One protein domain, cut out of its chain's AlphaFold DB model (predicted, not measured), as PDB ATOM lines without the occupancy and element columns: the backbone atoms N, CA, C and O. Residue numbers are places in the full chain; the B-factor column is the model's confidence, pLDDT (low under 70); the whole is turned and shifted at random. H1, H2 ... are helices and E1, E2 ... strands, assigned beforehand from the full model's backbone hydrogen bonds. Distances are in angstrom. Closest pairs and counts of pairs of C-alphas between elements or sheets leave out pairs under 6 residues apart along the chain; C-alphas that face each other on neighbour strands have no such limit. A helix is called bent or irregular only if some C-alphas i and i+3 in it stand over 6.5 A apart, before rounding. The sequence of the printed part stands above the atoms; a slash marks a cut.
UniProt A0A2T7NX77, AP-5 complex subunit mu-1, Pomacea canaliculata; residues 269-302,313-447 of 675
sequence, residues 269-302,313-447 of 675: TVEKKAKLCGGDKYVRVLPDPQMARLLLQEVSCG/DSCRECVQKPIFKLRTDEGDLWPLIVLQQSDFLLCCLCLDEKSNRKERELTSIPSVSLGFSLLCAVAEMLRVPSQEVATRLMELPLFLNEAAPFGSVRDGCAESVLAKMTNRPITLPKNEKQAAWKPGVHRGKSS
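AT A GLANCE: This is residues 269 to 302 and 313 to 447 of the 675 residues of the protein "AP-5 complex subunit mu-1" of Pomacea canaliculata (UniProt A0A2T7NX77). A small, strongly twisted sheet of three strands, E1 to E3, lies between two helices, H2 and H3. H3 packs on E2 and E3, and its last part, residues 374 to 381, reaches a second group of helices, H4 and H5, beyond which residues 422 to 447 form a long tail with no named element; H1 is off to the side, apart from H3, H4 and H5. The printed part has 169 residues, with five named helices and three named strands in the order H1 H2 E1 E2 E3 H3 H4 H5; the sheet's order is E1 - E2 - E3, antiparallel. The class is mixed, helices and strands, and the whole is compact, with a radius of gyration of the C-alphas of 18.0 A and spans of 53 by 36 by 34 A.

IN THESE COORDINATES: H1, residues 269 to 281, begins at C-alpha 269 (135.496, 164.714, 219.830) and is 18.1 A long; it is irregular, with C-alphas 277 and 280 9.4 A apart. H2 is residues 288 to 299, 16.1 A. After the cut come E1, residues 323 to 328, E2, residues 331 to 341, 28.6 A long and bending by 55 degrees at residue 335, and E3, residues 344 to 349. H3, residues 366 to 381, is 22.9 A long. H4, residues 389 to 403, is 18.8 A long and irregular, with C-alphas 394 and 397 7.1 A apart. H5, residues 414 to 421, ends at C-alpha 421 (124.181, 182.688, 227.056).

HOW THE PARTS SIT: The strands form a meander, each the antiparallel neighbour of the one before. In the hairpin E1 and E2, N 324 and O 336 are 2.8 A apart; in the hairpin E2 and E3, N 339 and O 346 are 2.8 A apart. H3 on one face and H2 on the other give three layers. H3 has a height over the sheet of 9.0 A; its closest C-alphas to E3 are those of Gly 371 and Cys 348, 5.9 A. H2 comes closest to E1 at Leu 294 and Leu 326, C-alphas 6.8 A apart. H3 and H5 touch, about perpendicular at 78 degrees, the closest C-alphas being Ala 377 and Ala 414, 4.6 A. Every O i to N i+4 pair is within hydrogen-bond range in H2, H3 and H5, against 7 of 9 in H1 and 9 of 11 in H4.

THE WHOLE: The C-alphas farthest apart, of Asp 329 and Lys 430, are 54.7 A apart. Residues 303 to 312 are not printed; C-alphas 302 and 313 are 12.2 A apart. The link E3 to H3 is long. Low confidence includes residues 313 to 321 and 426 to 434.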
ATOM      1  N   THR A 269     135.290 164.402 221.251       91.69
ATOM      2  CA  THR A 269     135.496 164.714 219.830       91.69
ATOM      3  C   THR A 269     136.944 165.087 219.515       91.69
ATOM      4  O   THR A 269     137.480 164.631 218.505       91.69
ATOM      5  N   VAL A 270     137.589 165.880 220.374       91.00
ATOM      6  CA  VAL A 270     139.001 166.267 220.233       91.00
ATOM      7  C   VAL A 270     139.905 165.077 220.536       91.00
ATOM      8  O   VAL A 270     140.824 164.818 219.767       91.00
ATOM      9  N   GLU A 271     139.608 164.295 221.578       89.50
ATOM     10  CA  GLU A 271     140.383 163.090 221.911       89.50
ATOM     11  C   GLU A 271     140.297 162.032 220.795       89.50
ATOM     12  O   GLU A 271     141.299 161.422 220.424       89.50
ATOM     13  N   LYS A 272     139.120 161.853 220.179       89.81
ATOM     14  CA  LYS A 272     138.952 160.970 219.016       89.81
ATOM     15  C   LYS A 272     139.775 161.449 217.818       89.81
ATOM     16  O   LYS A 272     140.418 160.629 217.168       89.81
ATOM     17  N   LYS A 273     139.790 162.758 217.535       89.12
ATOM     18  CA  LYS A 273     140.664 163.335 216.498       89.12
ATOM     19  C   LYS A 273     142.141 163.125 216.827       89.12
ATOM     20  O   LYS A 273     142.886 162.724 215.944       89.12
ATOM     21  N   ALA A 274     142.546 163.317 218.083       88.50
ATOM     22  CA  ALA A 274     143.913 163.075 218.538       88.50
ATOM     23  C   ALA A 274     144.356 161.629 218.270       88.50
ATOM     24  O   ALA A 274     145.429 161.417 217.715       88.50
ATOM     25  N   LYS A 275     143.499 160.646 218.574       88.88
ATOM     26  CA  LYS A 275     143.754 159.225 218.282       88.88
ATOM     27  C   LYS A 275     143.902 158.960 216.781       88.88
ATOM     28  O   LYS A 275     144.831 158.272 216.374       88.88
ATOM     29  N   LEU A 276     143.032 159.543 215.952       88.19
ATOM     30  CA  LEU A 276     143.089 159.390 214.490       88.19
ATOM     31  C   LEU A 276     144.328 160.053 213.867       88.19
ATOM     32  O   LEU A 276     144.922 159.494 212.951       88.19
ATOM     33  N   CYS A 277     144.717 161.236 214.349       83.56
ATOM     34  CA  CYS A 277     145.888 161.968 213.861       83.56
ATOM     35  C   CYS A 277     147.210 161.371 214.366       83.56
ATOM     36  O   CYS A 277     148.211 161.418 213.652       83.56
ATOM     37  N   GLY A 278     147.225 160.861 215.601       77.75
ATOM     38  CA  GLY A 278     148.413 160.335 216.272       77.75
ATOM     39  C   GLY A 278     148.733 158.880 215.930       77.75
ATOM     40  O   GLY A 278     149.908 158.516 215.940       77.75
ATOM     41  N   GLY A 279     147.726 158.059 215.602       81.94
ATOM     42  CA  GLY A 279     147.912 156.623 215.360       81.94
ATOM     43  C   GLY A 279     148.659 155.958 216.521       81.94
ATOM     44  O   GLY A 279     148.342 156.206 217.683       81.94
ATOM     45  N   ASP A 280     149.711 155.200 216.206       79.25
ATOM     46  CA  ASP A 280     150.568 154.515 217.191       79.25
ATOM     47  C   ASP A 280     151.375 155.465 218.097       79.25
ATOM     48  O   ASP A 280     151.948 155.035 219.093       79.25
ATOM     49  N   LYS A 281     151.440 156.764 217.767       79.06
ATOM     50  CA  LYS A 281     152.129 157.800 218.560       79.06
ATOM     51  C   LYS A 281     151.181 158.580 219.477       79.06
ATOM     52  O   LYS A 281     151.576 159.601 220.037       79.06
ATOM     53  N   TYR A 282     149.918 158.171 219.578       86.19
ATOM     54  CA  TYR A 282     148.961 158.806 220.475       86.19
ATOM     55  C   TYR A 282     149.349 158.574 221.940       86.19
ATOM     56  O   TYR A 282     149.437 157.434 222.389       86.19
ATOM     57  N   VAL A 283     149.507 159.663 222.693       86.62
ATOM     58  CA  VAL A 283     149.709 159.630 224.148       86.62
ATOM     59  C   VAL A 283     148.356 159.785 224.835       86.62
ATOM     60  O   VAL A 283     147.594 160.711 224.534       86.62
ATOM     61  N   ARG A 284     148.032 158.887 225.768       86.62
ATOM     62  CA  ARG A 284     146.757 158.934 226.483       86.62
ATOM     63  C   ARG A 284     146.706 160.126 227.433       86.62
ATOM     64  O   ARG A 284     147.581 160.327 228.270       86.62
ATOM     65  N   VAL A 285     145.608 160.880 227.374       85.44
ATOM     66  CA  VAL A 285     145.319 161.905 228.384       85.44
ATOM     67  C   VAL A 285     144.986 161.222 229.713       85.44
ATOM     68  O   VAL A 285     143.963 160.531 229.820       85.44
ATOM     69  N   LEU A 286     145.856 161.429 230.705       82.94
ATOM     70  CA  LEU A 286     145.768 160.863 232.052       82.94
ATOM     71  C   LEU A 286     144.475 161.285 232.786       82.94
ATOM     72  O   LEU A 286     143.803 162.238 232.372       82.94
ATOM     73  N   PRO A 287     144.096 160.593 233.877       78.38
ATOM     74  CA  PRO A 287     143.026 161.042 234.767       78.38
ATOM     75  C   PRO A 287     143.311 162.420 235.384       78.38
ATOM     76  O   PRO A 287     144.462 162.760 235.670       78.38
ATOM     77  N   ASP A 288     142.254 163.186 235.651       75.12
ATOM     78  CA  ASP A 288     142.343 164.600 236.046       75.12
ATOM     79  C   ASP A 288     143.198 164.853 237.311       75.12
ATOM     80  O   ASP A 288     144.028 165.766 237.285       75.12
ATOM     81  N   PRO A 289     143.137 164.028 238.382       67.06
ATOM     82  CA  PRO A 289     144.003 164.205 239.554       67.06
ATOM     83  C   PRO A 289     145.496 164.022 239.243       67.06
ATOM     84  O   PRO A 289     146.349 164.700 239.816       67.06
ATOM     85  N   GLN A 290     145.823 163.113 238.321       73.12
ATOM     86  CA  GLN A 290     147.202 162.848 237.915       73.12
ATOM     87  C   GLN A 290     147.730 163.974 237.018       73.12
ATOM     88  O   GLN A 290     148.861 164.419 237.214       73.12
ATOM     89  N   MET A 291     146.890 164.483 236.107       77.44
ATOM     90  CA  MET A 291     147.178 165.677 235.304       77.44
ATOM     91  C   MET A 291     147.454 166.894 236.190       77.44
ATOM     92  O   MET A 291     148.471 167.560 236.010       77.44
ATOM     93  N   ALA A 292     146.589 167.156 237.176       70.62
ATOM     94  CA  ALA A 292     146.746 168.272 238.106       70.62
ATOM     95  C   ALA A 292     148.048 168.159 238.913       70.62
ATOM     96  O   ALA A 292     148.776 169.138 239.043       70.62
ATOM     97  N   ARG A 293     148.393 166.960 239.398       74.25
ATOM     98  CA  ARG A 293     149.649 166.726 240.125       74.25
ATOM     99  C   ARG A 293     150.881 167.034 239.270       74.25
ATOM    100  O   ARG A 293     151.754 167.763 239.731       74.25
ATOM    101  N   LEU A 294     150.949 166.492 238.051       75.25
ATOM    102  CA  LEU A 294     152.083 166.711 237.140       75.25
ATOM    103  C   LEU A 294     152.210 168.186 236.748       75.25
ATOM    104  O   LEU A 294     153.302 168.744 236.753       75.25
ATOM    105  N   LEU A 295     151.080 168.838 236.479       75.81
ATOM    106  CA  LEU A 295     151.026 170.268 236.213       75.81
ATOM    107  C   LEU A 295     151.555 171.091 237.394       75.81
ATOM    108  O   LEU A 295     152.360 171.996 237.199       75.81
ATOM    109  N   LEU A 296     151.120 170.794 238.619       70.00
ATOM    110  CA  LEU A 296     151.561 171.537 239.798       70.00
ATOM    111  C   LEU A 296     153.042 171.331 240.094       70.00
ATOM    112  O   LEU A 296     153.686 172.283 240.528       70.00
ATOM    113  N   GLN A 297     153.588 170.146 239.821       68.38
ATOM    114  CA  GLN A 297     155.033 169.911 239.880       68.38
ATOM    115  C   GLN A 297     155.794 170.783 238.876       68.38
ATOM    116  O   GLN A 297     156.851 171.310 239.208       68.38
ATOM    117  N   GLU A 298     155.244 170.977 237.679       67.75
ATOM    118  CA  GLU A 298     155.872 171.790 236.637       67.75
ATOM    119  C   GLU A 298     155.763 173.306 236.918       67.75
ATOM    120  O   GLU A 298     156.682 174.072 236.628       67.75
ATOM    121  N   VAL A 299     154.650 173.755 237.515       64.06
ATOM    122  CA  VAL A 299     154.344 175.183 237.737       64.06
ATOM    123  C   VAL A 299     154.838 175.709 239.092       64.06
ATOM    124  O   VAL A 299     155.241 176.869 239.177       64.06
ATOM    125  N   SER A 300     154.824 174.897 240.155       52.81
ATOM    126  CA  SER A 300     154.986 175.366 241.550       52.81
ATOM    127  C   SER A 300     156.436 175.442 242.053       52.81
ATOM    128  O   SER A 300     156.654 175.685 243.237       52.81
ATOM    129  N   CYS A 301     157.449 175.246 241.206       48.97
ATOM    130  CA  CYS A 301     158.849 175.282 241.646       48.97
ATOM    131  C   CYS A 301     159.371 176.719 241.844       48.97
ATOM    132  O   CYS A 301     159.960 177.333 240.944       48.97
ATOM    133  N   GLY A 302     159.170 177.231 243.062       43.09
ATOM    134  CA  GLY A 302     159.819 178.427 243.598       43.09
ATOM    135  C   GLY A 302     161.339 178.262 243.803       43.09
ATOM    136  O   GLY A 302     161.891 177.183 243.576       43.09
ATOM    137  N   ASP A 313     165.719 172.538 234.204       53.31
ATOM    138  CA  ASP A 313     166.556 173.666 234.616       53.31
ATOM    139  C   ASP A 313     167.756 173.893 233.686       53.31
ATOM    140  O   ASP A 313     168.426 174.922 233.791       53.31
ATOM    141  N   SER A 314     168.054 172.956 232.776       59.72
ATOM    142  CA  SER A 314     169.146 173.129 231.819       59.72
ATOM    143  C   SER A 314     168.860 174.272 230.856       59.72
ATOM    144  O   SER A 314     167.825 174.320 230.196       59.72
ATOM    145  N   CYS A 315     169.864 175.124 230.660       53.91
ATOM    146  CA  CYS A 315     169.856 176.173 229.642       53.91
ATOM    147  C   CYS A 315     169.799 175.631 228.198       53.91
ATOM    148  O   CYS A 315     169.733 176.420 227.257       53.91
ATOM    149  N   ARG A 316     169.870 174.303 228.003       54.72
ATOM    150  CA  ARG A 316     169.723 173.647 226.694       54.72
ATOM    151  C   ARG A 316     168.260 173.495 226.265       54.72
ATOM    152  O   ARG A 316     168.004 173.404 225.065       54.72
ATOM    153  N   GLU A 317     167.322 173.478 227.213       58.19
ATOM    154  CA  GLU A 317     165.892 173.368 226.922       58.19
ATOM    155  C   GLU A 317     165.309 174.727 226.501       58.19
ATOM    156  O   GLU A 317     165.606 175.778 227.072       58.19
ATOM    157  N   CYS A 318     164.467 174.718 225.467       60.00
ATOM    158  CA  CYS A 318     163.818 175.924 224.955       60.00
ATOM    159  C   CYS A 318     162.673 176.325 225.895       60.00
ATOM    160  O   CYS A 318     161.659 175.632 225.969       60.00
ATOM    161  N   VAL A 319     162.803 177.448 226.607       61.78
ATOM    162  CA  VAL A 319     161.727 177.954 227.475       61.78
ATOM    163  C   VAL A 319     160.579 178.481 226.607       61.78
ATOM    164  O   VAL A 319     160.701 179.525 225.969       61.78
ATOM    165  N   GLN A 320     159.449 177.768 226.598       67.88
ATOM    166  CA  GLN A 320     158.285 178.061 225.746       67.88
ATOM    167  C   GLN A 320     157.031 178.522 226.513       67.88
ATOM    168  O   GLN A 320     155.922 178.434 225.986       67.88
ATOM    169  N   LYS A 321     157.181 179.054 227.737       67.81
ATOM    170  CA  LYS A 321     156.062 179.560 228.568       67.81
ATOM    171  C   LYS A 321     155.112 180.463 227.752       67.81
ATOM    172  O   LYS A 321     155.576 181.146 226.859       67.81
ATOM    173  N   PRO A 322     153.794 180.504 227.976       71.44
ATOM    174  CA  PRO A 322     153.013 179.718 228.923       71.44
ATOM    175  C   PRO A 322     152.744 178.281 228.445       71.44
ATOM    176  O   PRO A 322     151.823 177.647 228.947       71.44
ATOM    177  N   ILE A 323     153.477 177.767 227.452       81.94
ATOM    178  CA  ILE A 323     153.283 176.410 226.939       81.94
ATOM    179  C   ILE A 323     154.275 175.464 227.605       81.94
ATOM    180  O   ILE A 323     155.484 175.696 227.619       81.94
ATOM    181  N   PHE A 324     153.725 174.391 228.151       79.88
ATOM    182  CA  PHE A 324     154.415 173.357 228.894       79.88
ATOM    183  C   PHE A 324     154.273 172.013 228.184       79.88
ATOM    184  O   PHE A 324     153.355 171.775 227.389       79.88
ATOM    185  N   LYS A 325     155.220 171.131 228.488       82.38
ATOM    186  CA  LYS A 325     155.255 169.736 228.066       82.38
ATOM    187  C   LYS A 325     155.095 168.894 229.328       82.38
ATOM    188  O   LYS A 325     155.961 168.953 230.193       82.38
ATOM    189  N   LEU A 326     153.994 168.152 229.455       83.94
ATOM    190  CA  LEU A 326     153.813 167.237 230.584       83.94
ATOM    191  C   LEU A 326     154.351 165.862 230.210       83.94
ATOM    192  O   LEU A 326     153.810 165.205 229.324       83.94
ATOM    193  N   ARG A 327     155.404 165.432 230.899       79.94
ATOM    194  CA  ARG A 327     156.009 164.113 230.703       79.94
ATOM    195  C   ARG A 327     155.160 163.051 231.400       79.94
ATOM    196  O   ARG A 327     154.809 163.214 232.570       79.94
ATOM    197  N   THR A 328     154.821 161.982 230.687       82.19
ATOM    198  CA  THR A 328     154.080 160.829 231.222       82.19
ATOM    199  C   THR A 328     154.799 159.533 230.859       82.19
ATOM    200  O   THR A 328     155.622 159.520 229.945       82.19
ATOM    201  N   ASP A 329     154.465 158.437 231.540       80.44
ATOM    202  CA  ASP A 329     155.079 157.125 231.285       80.44
ATOM    203  C   ASP A 329     154.798 156.606 229.857       80.44
ATOM    204  O   ASP A 329     155.581 155.836 229.309       80.44
ATOM    205  N   GLU A 330     153.703 157.059 229.232       80.00
ATOM    206  CA  GLU A 330     153.300 156.698 227.863       80.00
ATOM    207  C   GLU A 330     153.804 157.697 226.797       80.00
ATOM    208  O   GLU A 330     153.561 157.510 225.605       80.00
ATOM    209  N   GLY A 331     154.495 158.767 227.206       83.19
ATOM    210  CA  GLY A 331     155.002 159.825 226.329       83.19
ATOM    211  C   GLY A 331     154.623 161.238 226.780       83.19
ATOM    212  O   GLY A 331     154.035 161.449 227.842       83.19
ATOM    213  N   ASP A 332     154.959 162.237 225.970       85.56
ATOM    214  CA  ASP A 332     154.773 163.644 226.330       85.56
ATOM    215  C   ASP A 332     153.408 164.185 225.874       85.56
ATOM    216  O   ASP A 332     153.072 164.156 224.689       85.56
ATOM    217  N   LEU A 333     152.642 164.763 226.802       87.88
ATOM    218  CA  LEU A 333     151.448 165.551 226.495       87.88
ATOM    219  C   LEU A 333     151.855 166.998 226.202       87.88
ATOM    220  O   LEU A 333     152.251 167.760 227.090       87.88
ATOM    221  N   TRP A 334     151.744 167.384 224.933       86.81
ATOM    222  CA  TRP A 334     152.123 168.703 224.437       86.81
ATOM    223  C   TRP A 334     151.307 169.061 223.182       86.81
ATOM    224  O   TRP A 334     151.037 168.165 222.380       86.81
ATOM    225  N   PRO A 335     150.944 170.342 222.959       88.00
ATOM    226  CA  PRO A 335     151.230 171.516 223.791       88.00
ATOM    227  C   PRO A 335     150.147 171.806 224.846       88.00
ATOM    228  O   PRO A 335     148.964 171.942 224.521       88.00
ATOM    229  N   LEU A 336     150.559 171.968 226.110       88.81
ATOM    230  CA  LEU A 336     149.686 172.381 227.214       88.81
ATOM    231  C   LEU A 336     149.885 173.863 227.533       88.81
ATOM    232  O   LEU A 336     150.961 174.260 227.962       88.81
ATOM    233  N   ILE A 337     148.852 174.682 227.363       88.38
ATOM    234  CA  ILE A 337     148.888 176.098 227.750       88.38
ATOM    235  C   ILE A 337     148.509 176.211 229.222       88.38
ATOM    236  O   ILE A 337     147.501 175.633 229.624       88.38
ATOM    237  N   VAL A 338     149.276 176.978 229.994       86.62
ATOM    238  CA  VAL A 338     149.047 177.223 231.421       86.62
ATOM    239  C   VAL A 338     149.152 178.719 231.712       86.62
ATOM    240  O   VAL A 338     150.227 179.306 231.589       86.62
ATOM    241  N   LEU A 339     148.043 179.340 232.110       82.81
ATOM    242  CA  LEU A 339     147.975 180.751 232.491       82.81
ATOM    243  C   LEU A 339     147.659 180.878 233.973       82.81
ATOM    244  O   LEU A 339     146.669 180.334 234.452       82.81
ATOM    245  N   GLN A 340     148.476 181.646 234.684       77.38
ATOM    246  CA  GLN A 340     148.163 182.077 236.037       77.38
ATOM    247  C   GLN A 340     147.538 183.471 235.955       77.38
ATOM    248  O   GLN A 340     148.208 184.422 235.551       77.38
ATOM    249  N   GLN A 341     146.255 183.585 236.296       70.31
ATOM    250  CA  GLN A 341     145.546 184.861 236.376       70.31
ATOM    251  C   GLN A 341     144.776 184.935 237.691       70.31
ATOM    252  O   GLN A 341     143.974 184.051 237.995       70.31
ATOM    253  N   SER A 342     145.017 185.998 238.463       71.00
ATOM    254  CA  SER A 342     144.460 186.166 239.813       71.00
ATOM    255  C   SER A 342     144.740 184.924 240.687       71.00
ATOM    256  O   SER A 342     145.880 184.453 240.718       71.00
ATOM    257  N   ASP A 343     143.715 184.371 241.343       69.19
ATOM    258  CA  ASP A 343     143.770 183.146 242.153       69.19
ATOM    259  C   ASP A 343     143.467 181.864 241.343       69.19
ATOM    260  O   ASP A 343     143.138 180.828 241.925       69.19
ATOM    261  N   PHE A 344     143.577 181.893 240.004       78.25
ATOM    262  CA  PHE A 344     143.337 180.731 239.133       78.25
ATOM    263  C   PHE A 344     144.562 180.304 238.319       78.25
ATOM    264  O   PHE A 344     145.291 181.123 237.754       78.25
ATOM    265  N   LEU A 345     144.721 178.984 238.194       80.31
ATOM    266  CA  LEU A 345     145.625 178.338 237.248       80.31
ATOM    267  C   LEU A 345     144.797 177.710 236.120       80.31
ATOM    268  O   LEU A 345     144.202 176.645 236.278       80.31
ATOM    269  N   LEU A 346     144.733 178.390 234.980       88.19
ATOM    270  CA  LEU A 346     143.912 178.024 233.830       88.19
ATOM    271  C   LEU A 346     144.728 177.213 232.826       88.19
ATOM    272  O   LEU A 346     145.814 177.634 232.428       88.19
ATOM    273  N   CYS A 347     144.206 176.062 232.395       90.44
ATOM    274  CA  CYS A 347     144.957 175.108 231.577       90.44
ATOM    275  C   CYS A 347     144.178 174.641 230.343       90.44
ATOM    276  O   CYS A 347     142.991 174.339 230.434       90.44
ATOM    277  N   CYS A 348     144.852 174.535 229.194       91.62
ATOM    278  CA  CYS A 348     144.261 174.056 227.942       91.62
ATOM    279  C   CYS A 348     145.240 173.155 227.180       91.62
ATOM    280  O   CYS A 348     146.236 173.631 226.628       91.62
ATOM    281  N   LEU A 349     144.943 171.852 227.119       91.69
ATOM    282  CA  LEU A 349     145.691 170.896 226.301       91.69
ATOM    283  C   LEU A 349     145.223 170.996 224.845       91.69
ATOM    284  O   LEU A 349     144.064 170.720 224.536       91.69
ATOM    285  N   CYS A 350     146.118 171.414 223.954       90.56
ATOM    286  CA  CYS A 350     145.789 171.696 222.560       90.56
ATOM    287  C   CYS A 350     146.081 170.492 221.653       90.56
ATOM    288  O   CYS A 350     147.030 169.746 221.871       90.56
ATOM    289  N   LEU A 351     145.285 170.322 220.596       88.19
ATOM    290  CA  LEU A 351     145.490 169.274 219.592       88.19
ATOM    291  C   LEU A 351     146.479 169.729 218.507       88.19
ATOM    292  O   LEU A 351     146.214 170.725 217.831       88.19
ATOM    293  N   ASP A 352     147.554 168.974 218.264       85.00
ATOM    294  CA  ASP A 352     148.358 169.088 217.037       85.00
ATOM    295  C   ASP A 352     147.927 168.032 216.007       85.00
ATOM    296  O   ASP A 352     148.292 166.860 216.073       85.00
ATOM    297  N   GLU A 353     147.148 168.458 215.011       75.25
ATOM    298  CA  GLU A 353     146.607 167.584 213.961       75.25
ATOM    299  C   GLU A 353     147.683 167.005 213.018       75.25
ATOM    300  O   GLU A 353     147.391 166.104 212.232       75.25
ATOM    301  N   LYS A 354     148.924 167.517 213.052       69.38
ATOM    302  CA  LYS A 354     150.010 167.139 212.125       69.38
ATOM    303  C   LYS A 354     151.223 166.542 212.846       69.38
ATOM    304  O   LYS A 354     152.349 166.730 212.379       69.38
ATOM    305  N   SER A 355     150.983 165.794 213.925       56.66
ATOM    306  CA  SER A 355     151.940 165.207 214.889       56.66
ATOM    307  C   SER A 355     153.092 164.335 214.323       56.66
ATOM    308  O   SER A 355     153.834 163.716 215.082       56.66
ATOM    309  N   ASN A 356     153.282 164.248 213.001       52.44
ATOM    310  CA  ASN A 356     154.221 163.322 212.359       52.44
ATOM    311  C   ASN A 356     155.572 163.945 211.938       52.44
ATOM    312  O   ASN A 356     156.302 163.349 211.149       52.44
ATOM    313  N   ARG A 357     155.936 165.144 212.419       49.59
ATOM    314  CA  ARG A 357     157.244 165.778 212.140       49.59
ATOM    315  C   ARG A 357     157.892 166.236 213.447       49.59
ATOM    316  O   ARG A 357     157.176 166.707 214.323       49.59
ATOM    317  N   LYS A 358     159.225 166.095 213.557       51.75
ATOM    318  CA  LYS A 358     160.058 166.650 214.650       51.75
ATOM    319  C   LYS A 358     159.524 168.022 215.079       51.75
ATOM    320  O   LYS A 358     159.238 168.824 214.192       51.75
ATOM    321  N   GLU A 359     159.390 168.219 216.396       55.22
ATOM    322  CA  GLU A 359     158.886 169.413 217.102       55.22
ATOM    323  C   GLU A 359     158.580 170.598 216.178       55.22
ATOM    324  O   GLU A 359     159.468 171.346 215.761       55.22
ATOM    325  N   ARG A 360     157.300 170.745 215.818       61.78
ATOM    326  CA  ARG A 360     156.841 171.900 215.049       61.78
ATOM    327  C   ARG A 360     156.863 173.132 215.937       61.78
ATOM    328  O   ARG A 360     156.589 173.078 217.130       61.78
ATOM    329  N   GLU A 361     157.138 174.275 215.333       65.56
ATOM    330  CA  GLU A 361     157.070 175.543 216.044       65.56
ATOM    331  C   GLU A 361     155.630 175.867 216.440       65.56
ATOM    332  O   GLU A 361     154.710 175.720 215.627       65.56
ATOM    333  N   LEU A 362     155.449 176.356 217.668       70.31
ATOM    334  CA  LEU A 362     154.150 176.685 218.264       70.31
ATOM    335  C   LEU A 362     153.309 177.630 217.393       70.31
ATOM    336  O   LEU A 362     152.103 177.449 217.259       70.31
ATOM    337  N   THR A 363     153.955 178.584 216.716       66.62
ATOM    338  CA  THR A 363     153.325 179.540 215.783       66.62
ATOM    339  C   THR A 363     152.655 178.882 214.576       66.62
ATOM    340  O   THR A 363     151.846 179.508 213.890       66.62
ATOM    341  N   SER A 364     152.986 177.621 214.300       70.50
ATOM    342  CA  SER A 364     152.455 176.839 213.186       70.50
ATOM    343  C   SER A 364     151.316 175.889 213.586       70.50
ATOM    344  O   SER A 364     150.835 175.127 212.732       70.50
ATOM    345  N   ILE A 365     150.891 175.940 214.858       78.88
ATOM    346  CA  ILE A 365     149.842 175.115 215.470       78.88
ATOM    347  C   ILE A 365     148.653 176.026 215.843       78.88
ATOM    348  O   ILE A 365     148.641 176.633 216.915       78.88
ATOM    349  N   PRO A 366     147.622 176.148 214.981       79.25
ATOM    350  CA  PRO A 366     146.519 177.090 215.201       79.25
ATOM    351  C   PRO A 366     145.761 176.882 216.520       79.25
ATOM    352  O   PRO A 366     145.316 177.860 217.126       79.25
ATOM    353  N   SER A 367     145.647 175.631 216.980       85.06
ATOM    354  CA  SER A 367     144.964 175.270 218.228       85.06
ATOM    355  C   SER A 367     145.595 175.914 219.462       85.06
ATOM    356  O   SER A 367     144.863 176.223 220.393       85.06
ATOM    357  N   VAL A 368     146.900 176.215 219.445       84.88
ATOM    358  CA  VAL A 368     147.576 176.923 220.543       84.88
ATOM    359  C   VAL A 368     147.033 178.346 220.682       84.88
ATOM    360  O   VAL A 368     146.629 178.761 221.764       84.88
ATOM    361  N   SER A 369     146.945 179.090 219.576       80.06
ATOM    362  CA  SER A 369     146.405 180.459 219.604       80.06
ATOM    363  C   SER A 369     144.923 180.501 220.002       80.06
ATOM    364  O   SER A 369     144.495 181.398 220.725       80.06
ATOM    365  N   LEU A 370     144.147 179.502 219.572       84.94
ATOM    366  CA  LEU A 370     142.734 179.369 219.922       84.94
ATOM    367  C   LEU A 370     142.544 178.982 221.392       84.94
ATOM    368  O   LEU A 370     141.716 179.584 222.068       84.94
ATOM    369  N   GLY A 371     143.328 178.024 221.894       88.38
ATOM    370  CA  GLY A 371     143.314 177.607 223.295       88.38
ATOM    371  C   GLY A 371     143.705 178.748 224.229       88.38
ATOM    372  O   GLY A 371     143.026 178.982 225.222       88.38
ATOM    373  N   PHE A 372     144.722 179.534 223.865       84.69
ATOM    374  CA  PHE A 372     145.092 180.736 224.614       84.69
ATOM    375  C   PHE A 372     143.938 181.748 224.652       84.69
ATOM    376  O   PHE A 372     143.559 182.211 225.725       84.69
ATOM    377  N   SER A 373     143.326 182.047 223.496       82.75
ATOM    378  CA  SER A 373     142.184 182.968 223.434       82.75
ATOM    379  C   SER A 373     140.988 182.479 224.255       82.75
ATOM    380  O   SER A 373     140.278 183.310 224.818       82.75
ATOM    381  N   LEU A 374     140.757 181.165 224.320       89.12
ATOM    382  CA  LEU A 374     139.717 180.572 225.156       89.12
ATOM    383  C   LEU A 374     140.032 180.762 226.644       89.12
ATOM    384  O   LEU A 374     139.157 181.192 227.388       89.12
ATOM    385  N   LEU A 375     141.272 180.494 227.074       89.94
ATOM    386  CA  LEU A 375     141.669 180.679 228.472       89.94
ATOM    387  C   LEU A 375     141.553 182.140 228.918       89.94
ATOM    388  O   LEU A 375     141.087 182.381 230.024       89.94
ATOM    389  N   CYS A 376     141.896 183.110 228.065       83.81
ATOM    390  CA  CYS A 376     141.662 184.528 228.362       83.81
ATOM    391  C   CYS A 376     140.171 184.850 228.523       83.81
ATOM    392  O   CYS A 376     139.799 185.578 229.436       83.81
ATOM    393  N   ALA A 377     139.309 184.300 227.663       86.31
ATOM    394  CA  ALA A 377     137.866 184.507 227.777       86.31
ATOM    395  C   ALA A 377     137.300 183.897 229.072       86.31
ATOM    396  O   ALA A 377     136.455 184.509 229.716       86.31
ATOM    397  N   VAL A 378     137.795 182.721 229.475       90.25
ATOM    398  CA  VAL A 378     137.454 182.104 230.767       90.25
ATOM    399  C   VAL A 378     137.953 182.959 231.930       90.25
ATOM    400  O   VAL A 378     137.214 183.174 232.884       90.25
ATOM    401  N   ALA A 379     139.175 183.481 231.853       87.69
ATOM    402  CA  ALA A 379     139.732 184.309 232.912       87.69
ATOM    403  C   ALA A 379     138.929 185.599 233.125       87.69
ATOM    404  O   ALA A 379     138.609 185.940 234.261       87.69
ATOM    405  N   GLU A 380     138.534 186.264 232.037       85.88
ATOM    406  CA  GLU A 380     137.695 187.464 232.100       85.88
ATOM    407  C   GLU A 380     136.280 187.139 232.610       85.88
ATOM    408  O   GLU A 380     135.717 187.887 233.400       85.88
ATOM    409  N   MET A 381     135.721 185.980 232.245       87.19
ATOM    410  CA  MET A 381     134.441 185.504 232.788       87.19
ATOM    411  C   MET A 381     134.494 185.264 234.308       87.19
ATOM    412  O   MET A 381     133.523 185.540 235.015       87.19
ATOM    413  N   LEU A 382     135.637 184.795 234.818       87.69
ATOM    414  CA  LEU A 382     135.887 184.571 236.246       87.69
ATOM    415  C   LEU A 382     136.317 185.840 236.998       87.69
ATOM    416  O   LEU A 382     136.496 185.791 238.217       87.69
ATOM    417  N   ARG A 383     136.472 186.979 236.311       85.75
ATOM    418  CA  ARG A 383     136.891 188.258 236.895       85.75
ATOM    419  C   ARG A 383     135.733 188.955 237.615       85.75
ATOM    420  O   ARG A 383     135.266 190.022 237.226       85.75
ATOM    421  N   VAL A 384     135.278 188.335 238.695       82.62
ATOM    422  CA  VAL A 384     134.185 188.803 239.556       82.62
ATOM    423  C   VAL A 384     134.641 188.877 241.020       82.62
ATOM    424  O   VAL A 384     135.669 188.286 241.364       82.62
ATOM    425  N   PRO A 385     133.920 189.588 241.910       80.19
ATOM    426  CA  PRO A 385     134.197 189.557 243.346       80.19
ATOM    427  C   PRO A 385     134.206 188.123 243.894       80.19
ATOM    428  O   PRO A 385     133.465 187.263 243.412       80.19
ATOM    429  N   SER A 386     135.006 187.856 244.932       72.81
ATOM    430  CA  SER A 386     135.226 186.500 245.467       72.81
ATOM    431  C   SER A 386     133.937 185.756 245.849       72.81
ATOM    432  O   SER A 386     133.904 184.529 245.796       72.81
ATOM    433  N   GLN A 387     132.869 186.476 246.208       74.12
ATOM    434  CA  GLN A 387     131.562 185.904 246.541       74.12
ATOM    435  C   GLN A 387     130.827 185.312 245.324       74.12
ATOM    436  O   GLN A 387     130.061 184.365 245.476       74.12
ATOM    437  N   GLU A 388     131.056 185.842 244.120       80.25
ATOM    438  CA  GLU A 388     130.362 185.440 242.884       80.25
ATOM    439  C   GLU A 388     131.109 184.355 242.100       80.25
ATOM    440  O   GLU A 388     130.552 183.734 241.191       80.25
ATOM    441  N   VAL A 389     132.366 184.093 242.462       79.31
ATOM    442  CA  VAL A 389     133.235 183.114 241.797       79.31
ATOM    443  C   VAL A 389     132.591 181.729 241.724       79.31
ATOM    444  O   VAL A 389     132.610 181.104 240.666       79.31
ATOM    445  N   ALA A 390     131.994 181.247 242.818       76.56
ATOM    446  CA  ALA A 390     131.359 179.928 242.849       76.56
ATOM    447  C   ALA A 390     130.194 179.828 241.849       76.56
ATOM    448  O   ALA A 390     130.056 178.823 241.153       76.56
ATOM    449  N   THR A 391     129.402 180.894 241.726       81.12
ATOM    450  CA  THR A 391     128.314 180.997 240.745       81.12
ATOM    451  C   THR A 391     128.856 180.979 239.320       81.12
ATOM    452  O   THR A 391     128.369 180.220 238.486       81.12
ATOM    453  N   ARG A 392     129.922 181.739 239.039       85.19
ATOM    454  CA  ARG A 392     130.569 181.733 237.718       85.19
ATOM    455  C   ARG A 392     131.169 180.375 237.361       85.19
ATOM    456  O   ARG A 392     131.021 179.922 236.231       85.19
ATOM    457  N   LEU A 393     131.766 179.670 238.320       84.75
ATOM    458  CA  LEU A 393     132.259 178.309 238.098       84.75
ATOM    459  C   LEU A 393     131.130 177.335 237.713       84.75
ATOM    460  O   LEU A 393     131.350 176.467 236.870       84.75
ATOM    461  N   MET A 394     129.919 177.500 238.258       83.88
ATOM    462  CA  MET A 394     128.747 176.696 237.870       83.88
ATOM    463  C   MET A 394     128.241 177.002 236.450       83.88
ATOM    464  O   MET A 394     127.714 176.113 235.786       83.88
ATOM    465  N   GLU A 395     128.420 178.231 235.959       89.00
ATOM    466  CA  GLU A 395     128.057 178.637 234.590       89.00
ATOM    467  C   GLU A 395     129.111 178.235 233.543       89.00
ATOM    468  O   GLU A 395     128.829 178.222 232.341       89.00
ATOM    469  N   LEU A 396     130.322 177.876 233.979       90.31
ATOM    470  CA  LEU A 396     131.459 177.587 233.109       90.31
ATOM    471  C   LEU A 396     131.218 176.459 232.075       90.31
ATOM    472  O   LEU A 396     131.645 176.636 230.932       90.31
ATOM    473  N   PRO A 397     130.497 175.351 232.368       90.44
ATOM    474  CA  PRO A 397     130.126 174.372 231.342       90.44
ATOM    475  C   PRO A 397     129.290 174.973 230.205       90.44
ATOM    476  O   PRO A 397     129.525 174.676 229.034       90.44
ATOM    477  N   LEU A 398     128.308 175.822 230.535       89.75
ATOM    478  CA  LEU A 398     127.448 176.472 229.542       89.75
ATOM    479  C   LEU A 398     128.248 177.489 228.727       89.75
ATOM    480  O   LEU A 398     128.140 177.522 227.502       89.75
ATOM    481  N   PHE A 399     129.116 178.244 229.400       93.06
ATOM    482  CA  PHE A 399     130.047 179.159 228.754       93.06
ATOM    483  C   PHE A 399     130.943 178.443 227.745       93.06
ATOM    484  O   PHE A 399     131.072 178.887 226.606       93.06
ATOM    485  N   LEU A 400     131.528 177.306 228.122       92.19
ATOM    486  CA  LEU A 400     132.390 176.526 227.238       92.19
ATOM    487  C   LEU A 400     131.625 175.858 226.089       92.19
ATOM    488  O   LEU A 400     132.173 175.753 224.992       92.19
ATOM    489  N   ASN A 401     130.365 175.469 226.290       90.81
ATOM    490  CA  ASN A 401     129.521 174.955 225.209       90.81
ATOM    491  C   ASN A 401     129.238 176.015 224.133       90.81
ATOM    492  O   ASN A 401     129.237 175.682 222.949       90.81
ATOM    493  N   GLU A 402     129.063 177.279 224.523       90.69
ATOM    494  CA  GLU A 402     128.892 178.398 223.588       90.69
ATOM    495  C   GLU A 402     130.223 178.855 222.966       90.69
ATOM    496  O   GLU A 402     130.322 179.070 221.754       90.69
ATOM    497  N   ALA A 403     131.278 178.978 223.777       90.12
ATOM    498  CA  ALA A 403     132.587 179.464 223.338       90.12
ATOM    499  C   ALA A 403     133.337 178.447 222.464       90.12
ATOM    500  O   ALA A 403     133.970 178.817 221.468       90.12
ATOM    501  N   ALA A 404     133.284 177.163 222.828       91.69
ATOM    502  CA  ALA A 404     134.050 176.081 222.216       91.69
ATOM    503  C   ALA A 404     133.229 174.782 222.052       91.69
ATOM    504  O   ALA A 404     133.630 173.726 222.560       91.69
ATOM    505  N   PRO A 405     132.110 174.804 221.299       90.69
ATOM    506  CA  PRO A 405     131.262 173.629 221.113       90.69
ATOM    507  C   PRO A 405     132.069 172.439 220.579       90.69
ATOM    508  O   PRO A 405     132.805 172.548 219.591       90.69
ATOM    509  N   PHE A 406     131.941 171.289 221.250       89.62
ATOM    510  CA  PHE A 406     132.682 170.056 220.944       89.62
ATOM    511  C   PHE A 406     134.214 170.238 220.873       89.62
ATOM    512  O   PHE A 406     134.895 169.524 220.130       89.62
ATOM    513  N   GLY A 407     134.759 171.206 221.612       87.00
ATOM    514  CA  GLY A 407     136.189 171.503 221.703       87.00
ATOM    515  C   GLY A 407     136.729 172.335 220.542       87.00
ATOM    516  O   GLY A 407     137.940 172.495 220.408       87.00
ATOM    517  N   SER A 408     135.849 172.860 219.683       88.88
ATOM    518  CA  SER A 408     136.219 173.766 218.593       88.88
ATOM    519  C   SER A 408     135.911 175.206 218.993       88.88
ATOM    520  O   SER A 408     134.750 175.602 218.999       88.88
ATOM    521  N   VAL A 409     136.945 175.990 219.310       88.19
ATOM    522  CA  VAL A 409     136.806 177.400 219.721       88.19
ATOM    523  C   VAL A 409     136.176 178.226 218.596       88.19
ATOM    524  O   VAL A 409     136.750 178.337 217.511       88.19
ATOM    525  N   ARG A 410     134.998 178.803 218.855       83.62
ATOM    526  CA  ARG A 410     134.253 179.673 217.930       83.62
ATOM    527  C   ARG A 410     134.241 181.129 218.369       83.62
ATOM    528  O   ARG A 410     134.227 182.009 217.512       83.62
ATOM    529  N   ASP A 411     134.245 181.374 219.673       79.06
ATOM    530  CA  ASP A 411     134.196 182.714 220.241       79.06
ATOM    531  C   ASP A 411     135.177 182.829 221.413       79.06
ATOM    532  O   ASP A 411     135.084 182.104 222.397       79.06
ATOM    533  N   GLY A 412     136.152 183.727 221.275       75.12
ATOM    534  CA  GLY A 412     137.168 184.017 222.289       75.12
ATOM    535  C   GLY A 412     136.924 185.338 223.020       75.12
ATOM    536  O   GLY A 412     137.880 185.956 223.484       75.12
ATOM    537  N   CYS A 413     135.688 185.847 223.020       79.06
ATOM    538  CA  CYS A 413     135.290 187.078 223.699       79.06
ATOM    539  C   CYS A 413     134.279 186.763 224.809       79.06
ATOM    540  O   CYS A 413     133.152 186.367 224.519       79.06
ATOM    541  N   ALA A 414     134.674 186.973 226.069       83.50
ATOM    542  CA  ALA A 414     133.839 186.670 227.231       83.50
ATOM    543  C   ALA A 414     132.483 187.390 227.184       83.50
ATOM    544  O   ALA A 414     131.448 186.756 227.354       83.50
ATOM    545  N   GLU A 415     132.475 188.687 226.863       80.19
ATOM    546  CA  GLU A 415     131.254 189.497 226.766       80.19
ATOM    547  C   GLU A 415     130.275 188.972 225.711       80.19
ATOM    548  O   GLU A 415     129.082 188.840 225.979       80.19
ATOM    549  N   SER A 416     130.777 188.635 224.518       81.50
ATOM    550  CA  SER A 416     129.967 188.075 223.428       81.50
ATOM    551  C   SER A 416     129.352 186.733 223.824       81.50
ATOM    552  O   SER A 416     128.167 186.497 223.585       81.50
ATOM    553  N   VAL A 417     130.135 185.864 224.471       86.06
ATOM    554  CA  VAL A 417     129.662 184.557 224.945       86.06
ATOM    555  C   VAL A 417     128.610 184.728 226.043       86.06
ATOM    556  O   VAL A 417     127.535 184.143 225.945       86.06
ATOM    557  N   LEU A 418     128.856 185.584 227.038       86.50
ATOM    558  CA  LEU A 418     127.902 185.867 228.116       86.50
ATOM    559  C   LEU A 418     126.600 186.495 227.594       86.50
ATOM    560  O   LEU A 418     125.513 186.154 228.066       86.50
ATOM    561  N   ALA A 419     126.679 187.378 226.593       83.69
ATOM    562  CA  ALA A 419     125.506 187.957 225.943       83.69
ATOM    563  C   ALA A 419     124.666 186.882 225.235       83.69
ATOM    564  O   ALA A 419     123.449 186.849 225.413       83.69
ATOM    565  N   LYS A 420     125.306 185.954 224.509       85.19
ATOM    566  CA  LYS A 420     124.629 184.809 223.875       85.19
ATOM    567  C   LYS A 420     123.984 183.882 224.903       85.19
ATOM    568  O   LYS A 420     122.809 183.567 224.765       85.19
ATOM    569  N   MET A 421     124.706 183.524 225.968       87.50
ATOM    570  CA  MET A 421     124.181 182.688 227.056       87.50
ATOM    571  C   MET A 421     122.934 183.284 227.721       87.50
ATOM    572  O   MET A 421     122.061 182.550 228.169       87.50
ATOM    573  N   THR A 422     122.851 184.616 227.797       84.00
ATOM    574  CA  THR A 422     121.755 185.338 228.465       84.00
ATOM    575  C   THR A 422     120.713 185.911 227.499       84.00
ATOM    576  O   THR A 422     119.837 186.657 227.936       84.00
ATOM    577  N   ASN A 423     120.785 185.581 226.201       82.69
ATOM    578  CA  ASN A 423     119.943 186.146 225.138       82.69
ATOM    579  C   ASN A 423     119.896 187.689 225.135       82.69
ATOM    580  O   ASN A 423     118.871 188.302 224.832       82.69
ATOM    581  N   ARG A 424     121.015 188.335 225.479       80.62
ATOM    582  CA  ARG A 424     121.165 189.794 225.461       80.62
ATOM    583  C   ARG A 424     121.777 190.262 224.137       80.62
ATOM    584  O   ARG A 424     122.643 189.582 223.585       80.62
ATOM    585  N   PRO A 425     121.376 191.436 223.617       70.69
ATOM    586  CA  PRO A 425     122.009 192.003 222.435       70.69
ATOM    587  C   PRO A 425     123.462 192.393 222.738       70.69
ATOM    588  O   PRO A 425     123.754 192.979 223.779       70.69
ATOM    589  N   ILE A 426     124.372 192.110 221.804       67.94
ATOM    590  CA  ILE A 426     125.769 192.555 221.887       67.94
ATOM    591  C   ILE A 426     125.803 194.056 221.565       67.94
ATOM    592  O   ILE A 426     125.803 194.452 220.398       67.94
ATOM    593  N   THR A 427     125.792 194.906 222.591       60.75
ATOM    594  CA  THR A 427     125.883 196.364 222.438       60.75
ATOM    595  C   THR A 427     127.277 196.853 222.807       60.75
ATOM    596  O   THR A 427     127.625 196.880 223.983       60.75
ATOM    597  N   LEU A 428     128.056 197.289 221.816       59.28
ATOM    598  CA  LEU A 428     129.290 198.035 222.074       59.28
ATOM    599  C   LEU A 428     128.942 199.424 222.645       59.28
ATOM    600  O   LEU A 428     128.049 200.090 222.098       59.28
ATOM    601  N   PRO A 429     129.649 199.909 223.682       58.44
ATOM    602  CA  PRO A 429     129.589 201.307 224.094       58.44
ATOM    603  C   PRO A 429     129.801 202.228 222.886       58.44
ATOM    604  O   PRO A 429     130.627 201.949 222.017       58.44
ATOM    605  N   LYS A 430     129.075 203.354 222.807       55.59
ATOM    606  CA  LYS A 430     129.075 204.237 221.617       55.59
ATOM    607  C   LYS A 430     130.476 204.707 221.172       55.59
ATOM    608  O   LYS A 430     130.630 205.042 219.998       55.59
ATOM    609  N   ASN A 431     131.465 204.682 222.069       57.81
ATOM    610  CA  ASN A 431     132.845 205.115 221.835       57.81
ATOM    611  C   ASN A 431     133.867 203.977 221.651       57.81
ATOM    612  O   ASN A 431     135.022 204.265 221.337       57.81
ATOM    613  N   GLU A 432     133.480 202.707 221.798       59.88
ATOM    614  CA  GLU A 432     134.407 201.584 221.633       59.88
ATOM    615  C   GLU A 432     134.439 201.062 220.194       59.88
ATOM    616  O   GLU A 432     133.421 200.888 219.520       59.88
ATOM    617  N   LYS A 433     135.660 200.832 219.704       65.38
ATOM    618  CA  LYS A 433     135.942 200.319 218.361       65.38
ATOM    619  C   LYS A 433     136.304 198.844 218.465       65.38
ATOM    620  O   LYS A 433     137.346 198.507 219.016       65.38
ATOM    621  N   GLN A 434     135.480 197.974 217.891       69.50
ATOM    622  CA  GLN A 434     135.760 196.539 217.833       69.50
ATOM    623  C   GLN A 434     136.460 196.180 216.517       69.50
ATOM    624  O   GLN A 434     136.067 196.658 215.450       69.50
ATOM    625  N   ALA A 435     137.496 195.339 216.569       72.56
ATOM    626  CA  ALA A 435     138.200 194.871 215.375       72.56
ATOM    627  C   ALA A 435     137.362 193.875 214.554       72.56
ATOM    628  O   ALA A 435     136.530 193.153 215.094       72.56
ATOM    629  N   ALA A 436     137.606 193.810 213.245       73.94
ATOM    630  CA  ALA A 436     136.752 193.090 212.301       73.94
ATOM    631  C   ALA A 436     136.801 191.553 212.425       73.94
ATOM    632  O   ALA A 436     135.945 190.864 211.882       73.94
ATOM    633  N   TRP A 437     137.786 191.009 213.143       72.94
ATOM    634  CA  TRP A 437     137.908 189.573 213.428       72.94
ATOM    635  C   TRP A 437     137.195 189.139 214.719       72.94
ATOM    636  O   TRP A 437     137.314 187.982 215.121       72.94
ATOM    637  N   LYS A 438     136.492 190.053 215.397       70.44
ATOM    638  CA  LYS A 438     135.677 189.755 216.579       70.44
ATOM    639  C   LYS A 438     134.192 189.642 216.201       70.44
ATOM    640  O   LYS A 438     133.758 190.284 215.246       70.44
ATOM    641  N   PRO A 439     133.403 188.847 216.942       60.69
ATOM    642  CA  PRO A 439     131.959 188.771 216.746       60.69
ATOM    643  C   PRO A 439     131.281 190.081 217.176       60.69
ATOM    644  O   PRO A 439     131.509 190.555 218.287       60.69
ATOM    645  N   GLY A 440     130.449 190.659 216.303       64.69
ATOM    646  CA  GLY A 440     129.735 191.915 216.563       64.69
ATOM    647  C   GLY A 440     129.803 192.909 215.400       64.69
ATOM    648  O   GLY A 440     130.239 192.579 214.296       64.69
ATOM    649  N   VAL A 441     129.339 194.140 215.635       62.06
ATOM    650  CA  VAL A 441     129.368 195.217 214.632       62.06
ATOM    651  C   VAL A 441     130.742 195.884 214.636       62.06
ATOM    652  O   VAL A 441     131.085 196.638 215.544       62.06
ATOM    653  N   HIS A 442     131.520 195.651 213.582       67.12
ATOM    654  CA  HIS A 442     132.817 196.295 213.394       67.12
ATOM    655  C   HIS A 442     132.685 197.824 213.233       67.12
ATOM    656  O   HIS A 442     131.960 198.308 212.361       67.12
ATOM    657  N   ARG A 443     133.432 198.597 214.036       64.94
ATOM    658  CA  ARG A 443     133.560 200.062 213.910       64.94
ATOM    659  C   ARG A 443     135.033 200.481 213.941       64.94
ATOM    660  O   ARG A 443     135.697 200.317 214.957       64.94
ATOM    661  N   GLY A 444     135.537 201.092 212.863       68.94
ATOM    662  CA  GLY A 444     136.890 201.680 212.785       68.94
ATOM    663  C   GLY A 444     137.883 200.901 211.911       68.94
ATOM    664  O   GLY A 444     137.525 199.920 211.287       68.94
ATOM    665  N   LYS A 445     139.149 201.339 211.821       76.94
ATOM    666  CA  LYS A 445     140.208 200.579 211.125       76.94
ATOM    667  C   LYS A 445     140.802 199.553 212.086       76.94
ATOM    668  O   LYS A 445     141.253 199.937 213.159       76.94
ATOM    669  N   SER A 446     140.843 198.278 211.709       82.75
ATOM    670  CA  SER A 446     141.510 197.261 212.526       82.75
ATOM    671  C   SER A 446     143.032 197.370 212.427       82.75
ATOM    672  O   SER A 446     143.581 197.463 211.327       82.75
ATOM    673  N   SER A 447     143.721 197.343 213.567       85.31
ATOM    674  CA  SER A 447     145.183 197.402 213.650       85.31
ATOM    675  C   SER A 447     145.732 196.356 214.610       85.31
ATOM    676  O   SER A 447     145.088 196.032 215.601       85.31
TER     677      SER A 447